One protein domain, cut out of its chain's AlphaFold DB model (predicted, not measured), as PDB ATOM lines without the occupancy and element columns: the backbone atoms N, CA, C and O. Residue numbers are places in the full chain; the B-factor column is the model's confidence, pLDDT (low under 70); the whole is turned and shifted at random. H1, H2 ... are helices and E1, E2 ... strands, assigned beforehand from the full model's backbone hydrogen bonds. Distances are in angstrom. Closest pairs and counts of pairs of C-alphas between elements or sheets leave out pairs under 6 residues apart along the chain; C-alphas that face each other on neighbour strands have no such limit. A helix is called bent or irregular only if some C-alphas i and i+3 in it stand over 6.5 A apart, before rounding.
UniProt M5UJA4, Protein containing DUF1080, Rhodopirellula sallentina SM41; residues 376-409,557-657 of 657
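AT A GLANCE: This is residues 376 to 409 and 557 to 657 of the 657 residues of the protein "Protein containing DUF1080" of Rhodopirellula sallentina SM41 (UniProt M5UJA4). What is the main picture? Two strongly twisted antiparallel sheets stand partly face to face, joined where E6, at the edge of the larger sheet E1 E2 E6 E7 E8, packs on E3 and E4 of the smaller sheet E3 E4 E5. H2 covers part of the larger sheet over E7 and E8, and the short H1 grazes both sheets. What is it built of? The 135 printed residues hold H1 E1 E2 H2 E3 E4 E5 E6 E7 E8 in chain order, a mixed class with under half of the residues in named elements. The whole is compact, with a radius of gyration of the C-alphas of 15.0 A and spans of 43 by 41 by 32 A.

IN THESE COORDINATES: Where is the larger sheet? E1 is residues 383 to 385, E2 389 to 392, E6 616 to 623 at 20.1 A, E7 629 to 636 at 21.2 A and E8 646 to 654 at 26.5 A from first to last C-alpha. E8 ends at C-alpha 654, (49.451, -35.221, 544.020). Where are the others? E3 is residues 561 to 567 at 17.9 A, E4 573 to 579 at 19.5 A and E5 590 to 594. H1 is residues 376 to 379, from C-alpha 376 at (36.902, -33.719, 542.640), and H2 is residues 398 to 408, irregular, with C-alphas 404 and 407 9.5 A apart.

HOW THE PARTS SIT: How is the larger sheet joined? It is branched: E1 and E2 are on one side of E8 and E7 on the other, with N 384 and O 653 at 2.8 A, N 389 and O 649 at 2.8 A, and N 632 and O 648 at 2.8 A. E6, E7 and E8 form a meander, each strand the antiparallel neighbour of the one before, with N 619 and O 633 at 2.9 A. What faces it? E3, E4 and E5 form a second meander, with N 563 and O 577 at 2.8 A and N 574 and O 593 at 2.8 A. The sheets make a sandwich, two sheets face to face, the parts that face each other 9.3 A centre to centre; the closest C-alphas of E4 and E6 are those of Ala 577 and Met 619, 5.3 A apart. Where is H2? It is slantwise to the strands, at 47 degrees to E8 on the local plane and a height over the sheet of 10.4 A, over E8 and only just over E7, with 3 C-alphas. In H2, 5 of 7 O i to N i+4 pairs are within hydrogen-bond range; H1 is too short for one.

THE WHOLE: Is it whole? Residues 410 to 556 are not printed, and C-alphas 409 and 557 are 32.1 A apart across the cut. Which link is long? E5 to E6, residues 595 to 615. Where is confidence low? Mean pLDDT of the printed part is 76.4, and 46 residues are under 70, among them 392 to 403, 579 to 587 and 636 to 645.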
ATOM      1  N   ASP A 376      36.188 -32.436 542.757       90.12
ATOM      2  CA  ASP A 376      36.902 -33.719 542.640       90.12
ATOM      3  C   ASP A 376      38.337 -33.613 543.167       90.12
ATOM      4  O   ASP A 376      38.814 -34.484 543.893       90.12
ATOM      5  N   LEU A 377      39.030 -32.518 542.850       90.31
ATOM      6  CA  LEU A 377      40.401 -32.282 543.299       90.31
ATOM      7  C   LEU A 377      40.494 -32.073 544.821       90.31
ATOM      8  O   LEU A 377      41.383 -32.621 545.479       90.31
ATOM      9  N   LEU A 378      39.588 -31.272 545.385       90.88
ATOM     10  CA  LEU A 378      39.592 -30.917 546.807       90.88
ATOM     11  C   LEU A 378      39.153 -32.082 547.705       90.88
ATOM     12  O   LEU A 378      39.552 -32.134 548.867       90.88
ATOM     13  N   THR A 379      38.371 -33.021 547.169       91.44
ATOM     14  CA  THR A 379      37.888 -34.207 547.896       91.44
ATOM     15  C   THR A 379      38.729 -35.461 547.662       91.44
ATOM     16  O   THR A 379      38.627 -36.407 548.440       91.44
ATOM     17  N   SER A 380      39.591 -35.476 546.643       90.50
ATOM     18  CA  SER A 380      40.435 -36.630 546.334       90.50
ATOM     19  C   SER A 380      41.504 -36.883 547.406       90.50
ATOM     20  O   SER A 380      42.253 -35.980 547.801       90.50
ATOM     21  N   GLU A 381      41.618 -38.147 547.823       89.88
ATOM     22  CA  GLU A 381      42.674 -38.644 548.717       89.88
ATOM     23  C   GLU A 381      44.033 -38.796 548.018       89.88
ATOM     24  O   GLU A 381      45.068 -38.835 548.687       89.88
ATOM     25  N   ASP A 382      44.054 -38.832 546.680       89.06
ATOM     26  CA  ASP A 382      45.289 -38.917 545.885       89.06
ATOM     27  C   ASP A 382      46.110 -37.626 545.943       89.06
ATOM     28  O   ASP A 382      47.265 -37.591 545.509       89.06
ATOM     29  N   TYR A 383      45.520 -36.558 546.475       90.44
ATOM     30  CA  TYR A 383      46.144 -35.259 546.630       90.44
ATOM     31  C   TYR A 383      46.279 -34.897 548.113       90.44
ATOM     32  O   TYR A 383      45.567 -35.385 548.992       90.44
ATOM     33  N   GLU A 384      47.231 -34.030 548.412       90.25
ATOM     34  CA  GLU A 384      47.449 -33.463 549.735       90.25
ATOM     35  C   GLU A 384      47.762 -31.975 549.637       90.25
ATOM     36  O   GLU A 384      48.150 -31.476 548.578       90.25
ATOM     37  N   TRP A 385      47.584 -31.246 550.736       91.12
ATOM     38  CA  TRP A 385      48.075 -29.879 550.802       91.12
ATOM     39  C   TRP A 385      49.584 -29.879 551.054       91.12
ATOM     40  O   TRP A 385      50.106 -30.583 551.922       91.12
ATOM     41  N   SER A 386      50.288 -29.073 550.270       90.25
ATOM     42  CA  SER A 386      51.701 -28.763 550.480       90.25
ATOM     43  C   SER A 386      51.893 -27.849 551.692       90.25
ATOM     44  O   SER A 386      50.971 -27.156 552.133       90.25
ATOM     45  N   GLU A 387      53.113 -27.824 552.229       87.25
ATOM     46  CA  GLU A 387      53.462 -26.942 553.345       87.25
ATOM     47  C   GLU A 387      53.178 -25.465 553.003       87.25
ATOM     48  O   GLU A 387      53.623 -24.987 551.953       87.25
ATOM     49  N   PRO A 388      52.456 -24.718 553.865       86.25
ATOM     50  CA  PRO A 388      52.166 -23.313 553.621       86.25
ATOM     51  C   PRO A 388      53.431 -22.474 553.432       86.25
ATOM     52  O   PRO A 388      54.331 -22.459 554.275       86.25
ATOM     53  N   ARG A 389      53.464 -21.693 552.353       85.56
ATOM     54  CA  ARG A 389      54.560 -20.783 552.018       85.56
ATOM     55  C   ARG A 389      54.172 -19.344 552.337       85.56
ATOM     56  O   ARG A 389      53.138 -18.858 551.877       85.56
ATOM     57  N   TYR A 390      55.007 -18.648 553.112       81.25
ATOM     58  CA  TYR A 390      54.813 -17.226 553.398       81.25
ATOM     59  C   TYR A 390      55.137 -16.388 552.164       81.25
ATOM     60  O   TYR A 390      56.239 -16.488 551.624       81.25
ATOM     61  N   LEU A 391      54.194 -15.542 551.755       73.56
ATOM     62  CA  LEU A 391      54.359 -14.616 550.640       73.56
ATOM     63  C   LEU A 391      54.576 -13.170 551.089       73.56
ATOM     64  O   LEU A 391      54.747 -12.322 550.234       73.56
ATOM     65  N   GLY A 392      54.577 -12.842 552.384       68.25
ATOM     66  CA  GLY A 392      54.793 -11.461 552.829       68.25
ATOM     67  C   GLY A 392      53.519 -10.627 553.010       68.25
ATOM     68  O   GLY A 392      52.389 -11.124 552.978       68.25
ATOM     69  N   LEU A 393      53.710  -9.320 553.220       61.34
ATOM     70  CA  LEU A 393      52.635  -8.324 553.263       61.34
ATOM     71  C   LEU A 393      52.412  -7.718 551.872       61.34
ATOM     72  O   LEU A 393      53.315  -7.153 551.257       61.34
ATOM     73  N   PHE A 394      51.180  -7.791 551.383       54.22
ATOM     74  CA  PHE A 394      50.772  -7.160 550.131       54.22
ATOM     75  C   PHE A 394      50.667  -5.621 550.297       54.22
ATOM     76  O   PHE A 394      50.259  -5.176 551.375       54.22
ATOM     77  N   PRO A 395      51.008  -4.772 549.298       50.72
ATOM     78  CA  PRO A 395      51.389  -5.080 547.911       50.72
ATOM     79  C   PRO A 395      52.885  -5.350 547.682       50.72
ATOM     80  O   PRO A 395      53.286  -5.595 546.547       50.72
ATOM     81  N   TYR A 396      53.727  -5.328 548.721       51.47
ATOM     82  CA  TYR A 396      55.190  -5.402 548.566       51.47
ATOM     83  C   TYR A 396      55.688  -6.703 547.913       51.47
ATOM     84  O   TYR A 396      56.724  -6.694 547.254       51.47
ATOM     85  N   HIS A 397      54.918  -7.789 548.033       56.34
ATOM     86  CA  HIS A 397      55.233  -9.107 547.475       56.34
ATOM     87  C   HIS A 397      54.227  -9.591 546.423       56.34
ATOM     88  O   HIS A 397      54.071 -10.790 546.197       56.34
ATOM     89  N   ALA A 398      53.537  -8.662 545.754       57.97
ATOM     90  CA  ALA A 398      52.550  -9.003 544.734       57.97
ATOM     91  C   ALA A 398      53.115  -9.929 543.638       57.97
ATOM     92  O   ALA A 398      52.441 -10.862 543.227       57.97
ATOM     93  N   ARG A 399      54.400  -9.767 543.288       61.75
ATOM     94  CA  ARG A 399      55.122 -10.624 542.332       61.75
ATOM     95  C   ARG A 399      55.161 -12.107 542.696       61.75
ATOM     96  O   ARG A 399      55.173 -12.944 541.799       61.75
ATOM     97  N   ASP A 400      55.261 -12.438 543.982       67.00
ATOM     98  CA  ASP A 400      55.325 -13.838 544.405       67.00
ATOM     99  C   ASP A 400      53.946 -14.483 544.316       67.00
ATOM    100  O   ASP A 400      53.841 -15.616 543.870       67.00
ATOM    101  N   LEU A 401      52.892 -13.736 544.649       66.06
ATOM    102  CA  LEU A 401      51.513 -14.178 544.463       66.06
ATOM    103  C   LEU A 401      51.135 -14.276 542.977       66.06
ATOM    104  O   LEU A 401      50.465 -15.221 542.576       66.06
ATOM    105  N   ASP A 402      51.613 -13.342 542.156       65.38
ATOM    106  CA  ASP A 402      51.450 -13.362 540.702       65.38
ATOM    107  C   ASP A 402      52.079 -14.617 540.079       65.38
ATOM    108  O   ASP A 402      51.566 -15.135 539.092       65.38
ATOM    109  N   ARG A 403      53.183 -15.121 540.651       69.44
ATOM    110  CA  ARG A 403      53.809 -16.376 540.214       69.44
ATOM    111  C   ARG A 403      52.936 -17.587 540.526       69.44
ATOM    112  O   ARG A 403      52.880 -18.492 539.705       69.44
ATOM    113  N   GLU A 404      52.283 -17.591 541.685       71.62
ATOM    114  CA  GLU A 404      51.422 -18.702 542.113       71.62
ATOM    115  C   GLU A 404      50.091 -18.707 541.353       71.62
ATOM    116  O   GLU A 404      49.604 -19.756 540.952       71.62
ATOM    117  N   LEU A 405      49.504 -17.528 541.125       69.12
ATOM    118  CA  LEU A 405      48.179 -17.395 540.516       69.12
ATOM    119  C   LEU A 405      48.213 -17.097 539.010       69.12
ATOM    120  O   LEU A 405      47.159 -17.053 538.382       69.12
ATOM    121  N   GLY A 406      49.382 -16.874 538.404       67.56
ATOM    122  CA  GLY A 406      49.511 -16.632 536.963       67.56
ATOM    123  C   GLY A 406      48.557 -15.547 536.451       67.56
ATOM    124  O   GLY A 406      48.370 -14.520 537.100       67.56
ATOM    125  N   ASP A 407      47.910 -15.777 535.307       59.28
ATOM    126  CA  ASP A 407      46.916 -14.855 534.731       59.28
ATOM    127  C   ASP A 407      45.525 -14.929 535.404       59.28
ATOM    128  O   ASP A 407      44.626 -14.172 535.029       59.28
ATOM    129  N   PHE A 408      45.323 -15.775 536.429       58.50
ATOM    130  CA  PHE A 408      44.050 -15.839 537.165       58.50
ATOM    131  C   PHE A 408      43.780 -14.575 537.992       58.50
ATOM    132  O   PHE A 408      42.640 -14.314 538.367       58.50
ATOM    133  N   LEU A 409      44.808 -13.771 538.282       60.78
ATOM    134  CA  LEU A 409      44.705 -12.582 539.126       60.78
ATOM    135  C   LEU A 409      45.104 -11.319 538.349       60.78
ATOM    136  O   LEU A 409      46.267 -10.923 538.357       60.78
ATOM    137  N   ASN A 557      26.462 -25.580 561.845       68.44
ATOM    138  CA  ASN A 557      26.796 -24.568 562.850       68.44
ATOM    139  C   ASN A 557      26.828 -25.107 564.300       68.44
ATOM    140  O   ASN A 557      26.933 -24.308 565.234       68.44
ATOM    141  N   VAL A 558      26.775 -26.426 564.542       57.12
ATOM    142  CA  VAL A 558      26.864 -26.981 565.913       57.12
ATOM    143  C   VAL A 558      28.259 -26.747 566.491       57.12
ATOM    144  O   VAL A 558      29.244 -27.194 565.918       57.12
ATOM    145  N   GLY A 559      28.359 -26.055 567.631       59.97
ATOM    146  CA  GLY A 559      29.596 -25.943 568.427       59.97
ATOM    147  C   GLY A 559      30.747 -25.127 567.815       59.97
ATOM    148  O   GLY A 559      31.604 -24.643 568.547       59.97
ATOM    149  N   LEU A 560      30.745 -24.897 566.502       61.59
ATOM    150  CA  LEU A 560      31.817 -24.210 565.787       61.59
ATOM    151  C   LEU A 560      31.517 -22.714 565.648       61.59
ATOM    152  O   LEU A 560      30.448 -22.306 565.191       61.59
ATOM    153  N   TYR A 561      32.463 -21.873 566.051       71.44
ATOM    154  CA  TYR A 561      32.493 -20.480 565.616       71.44
ATOM    155  C   TYR A 561      32.996 -20.469 564.182       71.44
ATOM    156  O   TYR A 561      34.165 -20.773 563.991       71.44
ATOM    157  N   SER A 562      32.191 -20.091 563.202       74.75
ATOM    158  CA  SER A 562      32.602 -20.183 561.798       74.75
ATOM    159  C   SER A 562      32.735 -18.792 561.180       74.75
ATOM    160  O   SER A 562      31.910 -17.911 561.437       74.75
ATOM    161  N   THR A 563      33.818 -18.563 560.433       85.31
ATOM    162  CA  THR A 563      34.225 -17.248 559.906       85.31
ATOM    163  C   THR A 563      34.924 -17.366 558.556       85.31
ATOM    164  O   THR A 563      35.496 -18.414 558.262       85.31
ATOM    165  N   ALA A 564      34.929 -16.273 557.785       87.19
ATOM    166  CA  ALA A 564      35.637 -16.162 556.504       87.19
ATOM    167  C   ALA A 564      35.344 -17.330 555.545       87.19
ATOM    168  O   ALA A 564      36.229 -18.146 555.298       87.19
ATOM    169  N   PRO A 565      34.096 -17.456 555.062       92.00
ATOM    170  CA  PRO A 565      33.761 -18.437 554.038       92.00
ATOM    171  C   PRO A 565      34.460 -18.107 552.713       92.00
ATOM    172  O   PRO A 565      34.561 -16.942 552.338       92.00
ATOM    173  N   VAL A 566      34.890 -19.143 551.997       91.44
ATOM    174  CA  VAL A 566      35.401 -19.102 550.622       91.44
ATOM    175  C   VAL A 566      34.819 -20.294 549.864       91.44
ATOM    176  O   VAL A 566      34.838 -21.413 550.377       91.44
ATOM    177  N   LEU A 567      34.310 -20.062 548.655       91.19
ATOM    178  CA  LEU A 567      33.746 -21.098 547.785       91.19
ATOM    179  C   LEU A 567      34.715 -21.496 546.670       91.19
ATOM    180  O   LEU A 567      35.454 -20.652 546.165       91.19
ATOM    181  N   SER A 568      34.685 -22.773 546.284       90.25
ATOM    182  CA  SER A 568      35.237 -23.245 545.009       90.25
ATOM    183  C   SER A 568      34.446 -22.695 543.819       90.25
ATOM    184  O   SER A 568      33.277 -22.351 543.962       90.25
ATOM    185  N   GLU A 569      35.061 -22.656 542.631       84.31
ATOM    186  CA  GLU A 569      34.431 -22.120 541.407       84.31
ATOM    187  C   GLU A 569      33.140 -22.862 541.015       84.31
ATOM    188  O   GLU A 569      32.231 -22.287 540.428       84.31
ATOM    189  N   ASP A 570      33.030 -24.148 541.343       84.50
ATOM    190  CA  ASP A 570      31.817 -24.939 541.108       84.50
ATOM    191  C   ASP A 570      30.748 -24.768 542.207       84.50
ATOM    192  O   ASP A 570      29.709 -25.430 542.173       84.50
ATOM    193  N   ASP A 571      30.994 -23.893 543.187       88.81
ATOM    194  CA  ASP A 571      30.213 -23.678 544.404       88.81
ATOM    195  C   ASP A 571      29.963 -24.961 545.228       88.81
ATOM    196  O   ASP A 571      29.049 -24.986 546.058       88.81
ATOM    197  N   ARG A 572      30.700 -26.058 545.024       91.75
ATOM    198  CA  ARG A 572      30.443 -27.351 545.694       91.75
ATOM    199  C   ARG A 572      31.315 -27.604 546.916       91.75
ATOM    200  O   ARG A 572      31.023 -28.523 547.679       91.75
ATOM    201  N   VAL A 573      32.330 -26.776 547.145       93.69
ATOM    202  CA  VAL A 573      33.203 -26.833 548.318       93.69
ATOM    203  C   VAL A 573      33.202 -25.480 549.018       93.69
ATOM    204  O   VAL A 573      33.500 -24.451 548.416       93.69
ATOM    205  N   LEU A 574      32.881 -25.486 550.310       93.44
ATOM    206  CA  LEU A 574      32.936 -24.326 551.190       93.44
ATOM    207  C   LEU A 574      34.071 -24.515 552.192       93.44
ATOM    208  O   LEU A 574      34.003 -25.381 553.065       93.44
ATOM    209  N   ILE A 575      35.101 -23.679 552.081       93.12
ATOM    210  CA  ILE A 575      36.230 -23.622 553.012       93.12
ATOM    211  C   ILE A 575      36.008 -22.449 553.962       93.12
ATOM    212  O   ILE A 575      35.665 -21.346 553.542       93.12
ATOM    213  N   PHE A 576      36.207 -22.663 555.254       90.31
ATOM    214  CA  PHE A 576      36.030 -21.620 556.260       90.31
ATOM    215  C   PHE A 576      36.959 -21.828 557.450       90.31
ATOM    216  O   PHE A 576      37.484 -22.916 557.682       90.31
ATOM    217  N   ALA A 577      37.172 -20.772 558.229       86.25
ATOM    218  CA  ALA A 577      37.944 -20.848 559.460       86.25
ATOM    219  C   ALA A 577      37.028 -21.009 560.667       86.25
ATOM    220  O   ALA A 577      36.037 -20.281 560.802       86.25
ATOM    221  N   THR A 578      37.411 -21.879 561.598       80.62
ATOM    222  CA  THR A 578      36.774 -21.922 562.911       80.62
ATOM    223  C   THR A 578      37.494 -21.020 563.912       80.62
ATOM    224  O   THR A 578      38.712 -20.838 563.843       80.62
ATOM    225  N   ARG A 579      36.777 -20.417 564.868       67.25
ATOM    226  CA  ARG A 579      37.412 -19.783 566.032       67.25
ATOM    227  C   ARG A 579      37.727 -20.869 567.053       67.25
ATOM    228  O   ARG A 579      36.819 -21.484 567.593       67.25
ATOM    229  N   GLY A 580      39.008 -21.044 567.347       57.12
ATOM    230  CA  GLY A 580      39.446 -21.847 568.476       57.12
ATOM    231  C   GLY A 580      38.966 -21.261 569.807       57.12
ATOM    232  O   GLY A 580      38.880 -20.035 569.968       57.12
ATOM    233  N   ASN A 581      38.631 -22.124 570.762       55.09
ATOM    234  CA  ASN A 581      38.239 -21.721 572.104       55.09
ATOM    235  C   ASN A 581      39.488 -21.382 572.942       55.09
ATOM    236  O   ASN A 581      40.285 -22.243 573.312       55.09
ATOM    237  N   GLN A 582      39.645 -20.097 573.284       50.41
ATOM    238  CA  GLN A 582      40.796 -19.606 574.052       50.41
ATOM    239  C   GLN A 582      40.906 -20.209 575.461       50.41
ATOM    240  O   GLN A 582      42.004 -20.227 576.010       50.41
ATOM    241  N   LYS A 583      39.805 -20.708 576.043       51.25
ATOM    242  CA  LYS A 583      39.815 -21.365 577.360       51.25
ATOM    243  C   LYS A 583      40.283 -22.821 577.290       51.25
ATOM    244  O   LYS A 583      40.853 -23.297 578.263       51.25
ATOM    245  N   SER A 584      40.055 -23.516 576.171       52.47
ATOM    246  CA  SER A 584      40.476 -24.914 575.973       52.47
ATOM    247  C   SER A 584      41.827 -25.056 575.263       52.47
ATOM    248  O   SER A 584      42.336 -26.165 575.147       52.47
ATOM    249  N   GLY A 585      42.412 -23.955 574.773       51.81
ATOM    250  CA  GLY A 585      43.651 -23.984 573.985       51.81
ATOM    251  C   GLY A 585      43.456 -24.472 572.543       51.81
ATOM    252  O   GLY A 585      44.432 -24.629 571.811       51.81
ATOM    253  N   GLU A 586      42.208 -24.688 572.125       57.03
ATOM    254  CA  GLU A 586      41.859 -25.110 570.775       57.03
ATOM    255  C   GLU A 586      42.196 -24.004 569.765       57.03
ATOM    256  O   GLU A 586      41.954 -22.816 570.002       57.03
ATOM    257  N   ARG A 587      42.798 -24.390 568.638       62.28
ATOM    258  CA  ARG A 587      43.340 -23.469 567.629       62.28
ATOM    259  C   ARG A 587      42.320 -23.196 566.531       62.28
ATOM    260  O   ARG A 587      41.498 -24.055 566.217       62.28
ATOM    261  N   ARG A 588      42.403 -22.015 565.901       70.44
ATOM    262  CA  ARG A 588      41.677 -21.787 564.643       70.44
ATOM    263  C   ARG A 588      42.197 -22.776 563.608       70.44
ATOM    264  O   ARG A 588      43.401 -22.831 563.394       70.44
ATOM    265  N   SER A 589      41.301 -23.528 562.985       77.50
ATOM    266  CA  SER A 589      41.647 -24.456 561.910       77.50
ATOM    267  C   SER A 589      40.805 -24.144 560.685       77.50
ATOM    268  O   SER A 589      39.733 -23.541 560.797       77.50
ATOM    269  N   LEU A 590      41.296 -24.553 559.519       87.19
ATOM    270  CA  LEU A 590      40.496 -24.547 558.307       87.19
ATOM    271  C   LEU A 590      39.636 -25.800 558.263       87.19
ATOM    272  O   LEU A 590      40.104 -26.906 558.533       87.19
ATOM    273  N   TRP A 591      38.372 -25.590 557.945       88.88
ATOM    274  CA  TRP A 591      37.365 -26.618 557.787       88.88
ATOM    275  C   TRP A 591      36.790 -26.527 556.386       88.88
ATOM    276  O   TRP A 591      36.787 -25.465 555.761       88.88
ATOM    277  N   MET A 592      36.318 -27.665 555.913       91.69
ATOM    278  CA  MET A 592      35.707 -27.841 554.618       91.69
ATOM    279  C   MET A 592      34.356 -28.508 554.803       91.69
ATOM    280  O   MET A 592      34.187 -29.392 555.639       91.69
ATOM    281  N   SER A 593      33.397 -28.093 553.995       91.81
ATOM    282  CA  SER A 593      32.161 -28.822 553.777       91.81
ATOM    283  C   SER A 593      31.877 -28.868 552.284       91.81
ATOM    284  O   SER A 593      32.284 -27.982 551.530       91.81
ATOM    285  N   THR A 594      31.209 -29.927 551.861       93.75
ATOM    286  CA  THR A 594      30.968 -30.255 550.459       93.75
ATOM    287  C   THR A 594      29.484 -30.446 550.203       93.75
ATOM    288  O   THR A 594      28.695 -30.644 551.127       93.75
ATOM    289  N   ARG A 595      29.090 -30.397 548.938       88.19
ATOM    290  CA  ARG A 595      27.754 -30.777 548.484       88.19
ATOM    291  C   ARG A 595      27.845 -31.359 547.084       88.19
ATOM    292  O   ARG A 595      28.679 -30.930 546.294       88.19
ATOM    293  N   GLU A 596      26.962 -32.301 546.781       83.94
ATOM    294  CA  GLU A 596      26.950 -32.964 545.474       83.94
ATOM    295  C   GLU A 596      26.583 -31.990 544.351       83.94
ATOM    296  O   GLU A 596      27.223 -31.966 543.303       83.94
ATOM    297  N   GLU A 597      25.582 -31.141 544.592       79.06
ATOM    298  CA  GLU A 597      25.086 -30.174 543.621       79.06
ATOM    299  C   GLU A 597      24.821 -28.811 544.259       79.06
ATOM    300  O   GLU A 597      24.651 -28.665 545.475       79.06
ATOM    301  N   ILE A 598      24.769 -27.782 543.414       74.31
ATOM    302  CA  ILE A 598      24.386 -26.440 543.841       74.31
ATOM    303  C   ILE A 598      22.937 -26.486 544.330       74.31
ATOM    304  O   ILE A 598      22.039 -26.869 543.595       74.31
ATOM    305  N   GLY A 599      22.717 -26.056 545.570       69.81
ATOM    306  CA  GLY A 599      21.399 -26.067 546.211       69.81
ATOM    307  C   GLY A 599      21.189 -27.244 547.162       69.81
ATOM    308  O   GLY A 599      20.411 -27.105 548.103       69.81
ATOM    309  N   SER A 600      21.946 -28.336 547.006       79.62
ATOM    310  CA  SER A 600      21.933 -29.440 547.968       79.62
ATOM    311  C   SER A 600      22.466 -28.991 549.338       79.62
ATOM    312  O   SER A 600      23.317 -28.089 549.404       79.62
ATOM    313  N   PRO A 601      21.990 -29.602 550.442       81.62
ATOM    314  CA  PRO A 601      22.511 -29.330 551.776       81.62
ATOM    315  C   PRO A 601      24.019 -29.568 551.865       81.62
ATOM    316  O   PRO A 601      24.553 -30.504 551.272       81.62
ATOM    317  N   TRP A 602      24.690 -28.737 552.657       88.38
ATOM    318  CA  TRP A 602      26.100 -28.913 552.980       88.38
ATOM    319  C   TRP A 602      26.316 -30.155 553.853       88.38
ATOM    320  O   TRP A 602      25.554 -30.414 554.792       88.38
ATOM    321  N   SER A 603      27.380 -30.904 553.570       89.25
ATOM    322  CA  SER A 603      27.827 -32.031 554.383       89.25
ATOM    323  C   SER A 603      28.303 -31.562 555.761       89.25
ATOM    324  O   SER A 603      28.552 -30.374 555.996       89.25
ATOM    325  N   GLN A 604      28.415 -32.492 556.712       86.88
ATOM    326  CA  GLN A 604      28.992 -32.160 558.012       86.88
ATOM    327  C   GLN A 604      30.433 -31.668 557.810       86.88
ATOM    328  O   GLN A 604      31.210 -32.380 557.173       86.88
ATOM    329  N   PRO A 605      30.802 -30.485 558.336       88.44
ATOM    330  CA  PRO A 605      32.149 -29.985 558.153       88.44
ATOM    331  C   PRO A 605      33.202 -30.945 558.706       88.44
ATOM    332  O   PRO A 605      33.031 -31.505 559.790       88.44
ATOM    333  N   SER A 606      34.314 -31.069 557.990       86.88
ATOM    334  CA  SER A 606      35.521 -31.769 558.420       86.88
ATOM    335  C   SER A 606      36.724 -30.827 558.374       86.88
ATOM    336  O   SER A 606      36.707 -29.789 557.708       86.88
ATOM    337  N   ARG A 607      37.775 -31.143 559.131       86.62
ATOM    338  CA  ARG A 607      39.018 -30.369 559.093       86.62
ATOM    339  C   ARG A 607      39.656 -30.522 557.709       86.62
ATOM    340  O   ARG A 607      39.741 -31.637 557.208       86.62
ATOM    341  N   LEU A 608      40.099 -29.416 557.111       87.75
ATOM    342  CA  LEU A 608      40.626 -29.410 555.741       87.75
ATOM    343  C   LEU A 608      41.947 -30.187 555.630       87.75
ATOM    344  O   LEU A 608      42.105 -31.004 554.731       87.75
ATOM    345  N   ASP A 609      42.893 -29.905 556.528       81.88
ATOM    346  CA  ASP A 609      44.171 -30.612 556.640       81.88
ATOM    347  C   ASP A 609      44.839 -30.259 557.979       81.88
ATOM    348  O   ASP A 609      44.778 -29.109 558.440       81.88
ATOM    349  N   ASP A 610      45.508 -31.225 558.599       75.56
ATOM    350  CA  ASP A 610      46.271 -30.998 559.826       75.56
ATOM    351  C   ASP A 610      47.492 -30.100 559.575       75.56
ATOM    352  O   ASP A 610      47.807 -29.260 560.424       75.56
ATOM    353  N   LYS A 611      48.114 -30.173 558.388       74.31
ATOM    354  CA  LYS A 611      49.246 -29.313 557.984       74.31
ATOM    355  C   LYS A 611      48.872 -27.829 557.941       74.31
ATOM    356  O   LYS A 611      49.705 -26.955 558.164       74.31
ATOM    357  N   LEU A 612      47.596 -27.527 557.701       74.50
ATOM    358  CA  LEU A 612      47.078 -26.156 557.627       74.50
ATOM    359  C   LEU A 612      46.677 -25.589 558.994       74.50
ATOM    360  O   LEU A 612      46.210 -24.452 559.102       74.50
ATOM    361  N   SER A 613      46.882 -26.359 560.060       68.81
ATOM    362  CA  SER A 613      46.568 -25.961 561.428       68.81
ATOM    363  C   SER A 613      47.774 -25.332 562.113       68.81
ATOM    364  O   SER A 613      48.377 -25.888 563.030       68.81
ATOM    365  N   LEU A 614      48.121 -24.143 561.635       65.75
ATOM    366  CA  LEU A 614      49.275 -23.376 562.091       65.75
ATOM    367  C   LEU A 614      49.107 -22.857 563.541       65.75
ATOM    368  O   LEU A 614      47.990 -22.661 564.025       65.75
ATOM    369  N   ASP A 615      50.226 -22.580 564.227       67.44
ATOM    370  CA  ASP A 615      50.308 -21.963 565.571       67.44
ATOM    371  C   ASP A 615      49.836 -20.485 565.553       67.44
ATOM    372  O   ASP A 615      50.603 -19.552 565.805       67.44
ATOM    373  N   GLY A 616      48.569 -20.234 565.216       69.19
ATOM    374  CA  GLY A 616      48.034 -18.887 565.032       69.19
ATOM    375  C   GLY A 616      46.584 -18.839 564.551       69.19
ATOM    376  O   GLY A 616      45.825 -19.799 564.645       69.19
ATOM    377  N   GLN A 617      46.166 -17.670 564.073       74.12
ATOM    378  CA  GLN A 617      44.891 -17.466 563.397       74.12
ATOM    379  C   GLN A 617      45.101 -17.663 561.899       74.12
ATOM    380  O   GLN A 617      45.837 -16.893 561.288       74.12
ATOM    381  N   VAL A 618      44.441 -18.659 561.316       79.62
ATOM    382  CA  VAL A 618      44.390 -18.875 559.867       79.62
ATOM    383  C   VAL A 618      42.990 -18.548 559.353       79.62
ATOM    384  O   VAL A 618      41.998 -18.866 560.010       79.62
ATOM    385  N   MET A 619      42.905 -17.853 558.221       82.06
ATOM    386  CA  MET A 619      41.648 -17.509 557.551       82.06
ATOM    387  C   MET A 619      41.818 -17.717 556.047       82.06
ATOM    388  O   MET A 619      42.774 -17.161 555.495       82.06
ATOM    389  N   PRO A 620      40.932 -18.471 555.376       87.31
ATOM    390  CA  PRO A 620      40.993 -18.584 553.929       87.31
ATOM    391  C   PRO A 620      40.577 -17.237 553.323       87.31
ATOM    392  O   PRO A 620      39.809 -16.479 553.923       87.31
ATOM    393  N   ARG A 621      41.149 -16.904 552.167       81.88
ATOM    394  CA  ARG A 621      40.862 -15.659 551.440       81.88
ATOM    395  C   ARG A 621      40.358 -15.920 550.035       81.88
ATOM    396  O   ARG A 621      39.432 -15.259 549.594       81.88
ATOM    397  N   MET A 622      40.939 -16.906 549.366       82.06
ATOM    398  CA  MET A 622      40.430 -17.429 548.106       82.06
ATOM    399  C   MET A 622      40.953 -18.844 547.882       82.06
ATOM    400  O   MET A 622      42.016 -19.201 548.391       82.06
ATOM    401  N   ILE A 623      40.236 -19.596 547.061       85.56
ATOM    402  CA  ILE A 623      40.732 -20.778 546.368       85.56
ATOM    403  C   ILE A 623      40.810 -20.419 544.880       85.56
ATOM    404  O   ILE A 623      39.972 -19.661 544.385       85.56
ATOM    405  N   SER A 624      41.846 -20.871 544.178       81.00
ATOM    406  CA  SER A 624      41.949 -20.659 542.735       81.00
ATOM    407  C   SER A 624      40.807 -21.371 542.001       81.00
ATOM    408  O   SER A 624      40.278 -22.360 542.513       81.00
ATOM    409  N   PRO A 625      40.425 -20.894 540.801       76.75
ATOM    410  CA  PRO A 625      39.318 -21.477 540.044       76.75
ATOM    411  C   PRO A 625      39.468 -22.988 539.810       76.75
ATOM    412  O   PRO A 625      38.521 -23.747 539.966       76.75
ATOM    413  N   ASP A 626      40.698 -23.441 539.567       77.81
ATOM    414  CA  ASP A 626      41.051 -24.852 539.389       77.81
ATOM    415  C   ASP A 626      41.115 -25.680 540.688       77.81
ATOM    416  O   ASP A 626      41.424 -26.868 540.642       77.81
ATOM    417  N   GLY A 627      40.866 -25.074 541.852       85.06
ATOM    418  CA  GLY A 627      40.938 -25.733 543.156       85.06
ATOM    419  C   GLY A 627      42.356 -26.059 543.644       85.06
ATOM    420  O   GLY A 627      42.498 -26.618 544.732       85.06
ATOM    421  N   GLN A 628      43.412 -25.731 542.889       86.75
ATOM    422  CA  GLN A 628      44.782 -26.137 543.227       86.75
ATOM    423  C   GLN A 628      45.446 -25.245 544.269       86.75
ATOM    424  O   GLN A 628      46.290 -25.725 545.013       86.75
ATOM    425  N   THR A 629      45.104 -23.963 544.345       87.00
ATOM    426  CA  THR A 629      45.851 -22.965 545.119       87.00
ATOM    427  C   THR A 629      44.949 -22.304 546.145       87.00
ATOM    428  O   THR A 629      44.025 -21.575 545.790       87.00
ATOM    429  N   LEU A 630      45.229 -22.507 547.431       87.81
ATOM    430  CA  LEU A 630      44.525 -21.839 548.522       87.81
ATOM    431  C   LEU A 630      45.383 -20.701 549.076       87.81
ATOM    432  O   LEU A 630      46.500 -20.909 549.556       87.81
ATOM    433  N   VAL A 631      44.821 -19.494 549.064       85.62
ATOM    434  CA  VAL A 631      45.429 -18.296 549.647       85.62
ATOM    435  C   VAL A 631      44.790 -18.020 551.000       85.62
ATOM    436  O   VAL A 631      43.566 -18.015 551.156       85.62
ATOM    437  N   MET A 632      45.629 -17.759 551.997       83.75
ATOM    438  CA  MET A 632      45.231 -17.610 553.391       83.75
ATOM    439  C   MET A 632      45.867 -16.365 554.008       83.75
ATOM    440  O   MET A 632      46.998 -15.995 553.692       83.75
ATOM    441  N   LYS A 633      45.167 -15.746 554.963       79.50
ATOM    442  CA  LYS A 633      45.787 -14.838 555.935       79.50
ATOM    443  C   LYS A 633      46.185 -15.653 557.155       79.50
ATOM    444  O   LYS A 633      45.346 -16.357 557.718       79.50
ATOM    445  N   TYR A 634      47.427 -15.497 557.594       78.31
ATOM    446  CA  TYR A 634      47.911 -16.089 558.835       78.31
ATOM    447  C   TYR A 634      48.407 -15.013 559.800       78.31
ATOM    448  O   TYR A 634      49.066 -14.046 559.408       78.31
ATOM    449  N   VAL A 635      48.068 -15.186 561.074       71.25
ATOM    450  CA  VAL A 635      48.487 -14.338 562.190       71.25
ATOM    451  C   VAL A 635      49.038 -15.251 563.291       71.25
ATOM    452  O   VAL A 635      48.241 -15.902 563.965       71.25
ATOM    453  N   PRO A 636      50.362 -15.319 563.508       66.88
ATOM    454  CA  PRO A 636      50.956 -16.175 564.537       66.88
ATOM    455  C   PRO A 636      50.392 -15.915 565.945       66.88
ATOM    456  O   PRO A 636      49.989 -14.798 566.280       66.88
ATOM    457  N   GLN A 637      50.375 -16.942 566.795       62.94
ATOM    458  CA  GLN A 637      49.955 -16.829 568.190       62.94
ATOM    459  C   GLN A 637      51.058 -16.187 569.048       62.94
ATOM    460  O   GLN A 637      52.175 -16.699 569.152       62.94
ATOM    461  N   GLY A 638      50.720 -15.087 569.730       55.97
ATOM    462  CA  GLY A 638      51.661 -14.330 570.564       55.97
ATOM    463  C   GLY A 638      52.686 -13.531 569.750       55.97
ATOM    464  O   GLY A 638      52.699 -13.571 568.524       55.97
ATOM    465  N   ALA A 639      53.576 -12.799 570.428       45.94
ATOM    466  CA  ALA A 639      54.618 -11.967 569.805       45.94
ATOM    467  C   ALA A 639      55.742 -12.774 569.109       45.94
ATOM    468  O   ALA A 639      56.852 -12.273 568.955       45.94
ATOM    469  N   LYS A 640      55.484 -14.036 568.733       51.28
ATOM    470  CA  LYS A 640      56.513 -15.004 568.335       51.28
ATOM    471  C   LYS A 640      57.176 -14.691 566.995       51.28
ATOM    472  O   LYS A 640      58.325 -15.079 566.842       51.28
ATOM    473  N   ASP A 641      56.505 -13.984 566.080       56.78
ATOM    474  CA  ASP A 641      57.140 -13.353 564.910       56.78
ATOM    475  C   ASP A 641      56.147 -12.435 564.154       56.78
ATOM    476  O   ASP A 641      55.427 -12.899 563.262       56.78
ATOM    477  N   PRO A 642      56.040 -11.130 564.474       56.75
ATOM    478  CA  PRO A 642      55.180 -10.215 563.720       56.75
ATOM    479  C   PRO A 642      55.569 -10.098 562.233       56.75
ATOM    480  O   PRO A 642      54.733  -9.671 561.440       56.75
ATOM    481  N   ALA A 643      56.777 -10.522 561.834       58.50
ATOM    482  CA  ALA A 643      57.204 -10.543 560.435       58.50
ATOM    483  C   ALA A 643      56.560 -11.673 559.613       58.50
ATOM    484  O   ALA A 643      56.738 -11.703 558.404       58.50
ATOM    485  N   LYS A 644      55.802 -12.583 560.242       62.59
ATOM    486  CA  LYS A 644      55.064 -13.671 559.571       62.59
ATOM    487  C   LYS A 644      53.559 -13.429 559.460       62.59
ATOM    488  O   LYS A 644      52.831 -14.279 558.939       62.59
ATOM    489  N   VAL A 645      53.082 -12.274 559.927       68.75
ATOM    490  CA  VAL A 645      51.711 -11.822 559.664       68.75
ATOM    491  C   VAL A 645      51.614 -11.448 558.189       68.75
ATOM    492  O   VAL A 645      52.397 -10.637 557.697       68.75
ATOM    493  N   GLY A 646      50.663 -12.032 557.465       72.31
ATOM    494  CA  GLY A 646      50.450 -11.676 556.065       72.31
ATOM    495  C   GLY A 646      49.819 -12.784 555.244       72.31
ATOM    496  O   GLY A 646      49.045 -13.592 555.766       72.31
ATOM    497  N   THR A 647      50.141 -12.778 553.956       77.12
ATOM    498  CA  THR A 647      49.599 -13.699 552.961       77.12
ATOM    499  C   THR A 647      50.425 -14.975 552.923       77.12
ATOM    500  O   THR A 647      51.655 -14.940 552.889       77.12
ATOM    501  N   TRP A 648      49.734 -16.104 552.925       82.81
ATOM    502  CA  TRP A 648      50.300 -17.437 552.803       82.81
ATOM    503  C   TRP A 648      49.579 -18.188 551.694       82.81
ATOM    504  O   TRP A 648      48.399 -17.942 551.445       82.81
ATOM    505  N   VAL A 649      50.286 -19.107 551.050       85.94
ATOM    506  CA  VAL A 649      49.745 -19.948 549.982       85.94
ATOM    507  C   VAL A 649      50.055 -21.411 550.262       85.94
ATOM    508  O   VAL A 649      51.102 -21.736 550.820       85.94
ATOM    509  N   THR A 650      49.143 -22.293 549.886       88.69
ATOM    510  CA  THR A 650      49.352 -23.740 549.842       88.69
ATOM    511  C   THR A 650      48.734 -24.282 548.558       88.69
ATOM    512  O   THR A 650      47.781 -23.706 548.027       88.69
ATOM    513  N   HIS A 651      49.285 -25.387 548.070       89.31
ATOM    514  CA  HIS A 651      48.855 -26.045 546.845       89.31
ATOM    515  C   HIS A 651      48.369 -27.461 547.116       89.31
ATOM    516  O   HIS A 651      48.990 -28.184 547.902       89.31
ATOM    517  N   ARG A 652      47.309 -27.862 546.419       89.25
ATOM    518  CA  ARG A 652      46.808 -29.228 546.350       89.25
ATOM    519  C   ARG A 652      47.662 -30.003 545.347       89.25
ATOM    520  O   ARG A 652      47.530 -29.840 544.140       89.25
ATOM    521  N   VAL A 653      48.583 -30.812 545.860       89.38
ATOM    522  CA  VAL A 653      49.585 -31.549 545.077       89.38
ATOM    523  C   VAL A 653      49.308 -33.043 545.133       89.38
ATOM    524  O   VAL A 653      48.820 -33.553 546.138       89.38
ATOM    525  N   LYS A 654      49.604 -33.764 544.050       87.31
ATOM    526  CA  LYS A 654      49.451 -35.221 544.020       87.31
ATOM    527  C   LYS A 654      50.423 -35.853 545.016       87.31
ATOM    528  O   LYS A 654      51.608 -35.520 544.996       87.31
ATOM    529  N   ARG A 655      49.941 -36.767 545.861       86.00
ATOM    530  CA  ARG A 655      50.779 -37.483 546.829       86.00
ATOM    531  C   ARG A 655      51.873 -38.248 546.089       86.00
ATOM    532  O   ARG A 655      51.596 -38.989 545.140       86.00
ATOM    533  N   SER A 656      53.117 -38.082 546.523       76.88
ATOM    534  CA  SER A 656      54.200 -38.970 546.104       76.88
ATOM    535  C   SER A 656      53.939 -40.356 546.694       76.88
ATOM    536  O   SER A 656      53.783 -40.468 547.911       76.88
ATOM    537  N   ARG A 657      53.846 -41.377 545.835       52.62
ATOM    538  CA  ARG A 657      53.754 -42.780 546.261       52.62
ATOM    539  C   ARG A 657      55.017 -43.243 546.967       52.62
ATOM    540  O   ARG A 657      56.109 -42.822 546.523       52.62
TER     541      ARG A 657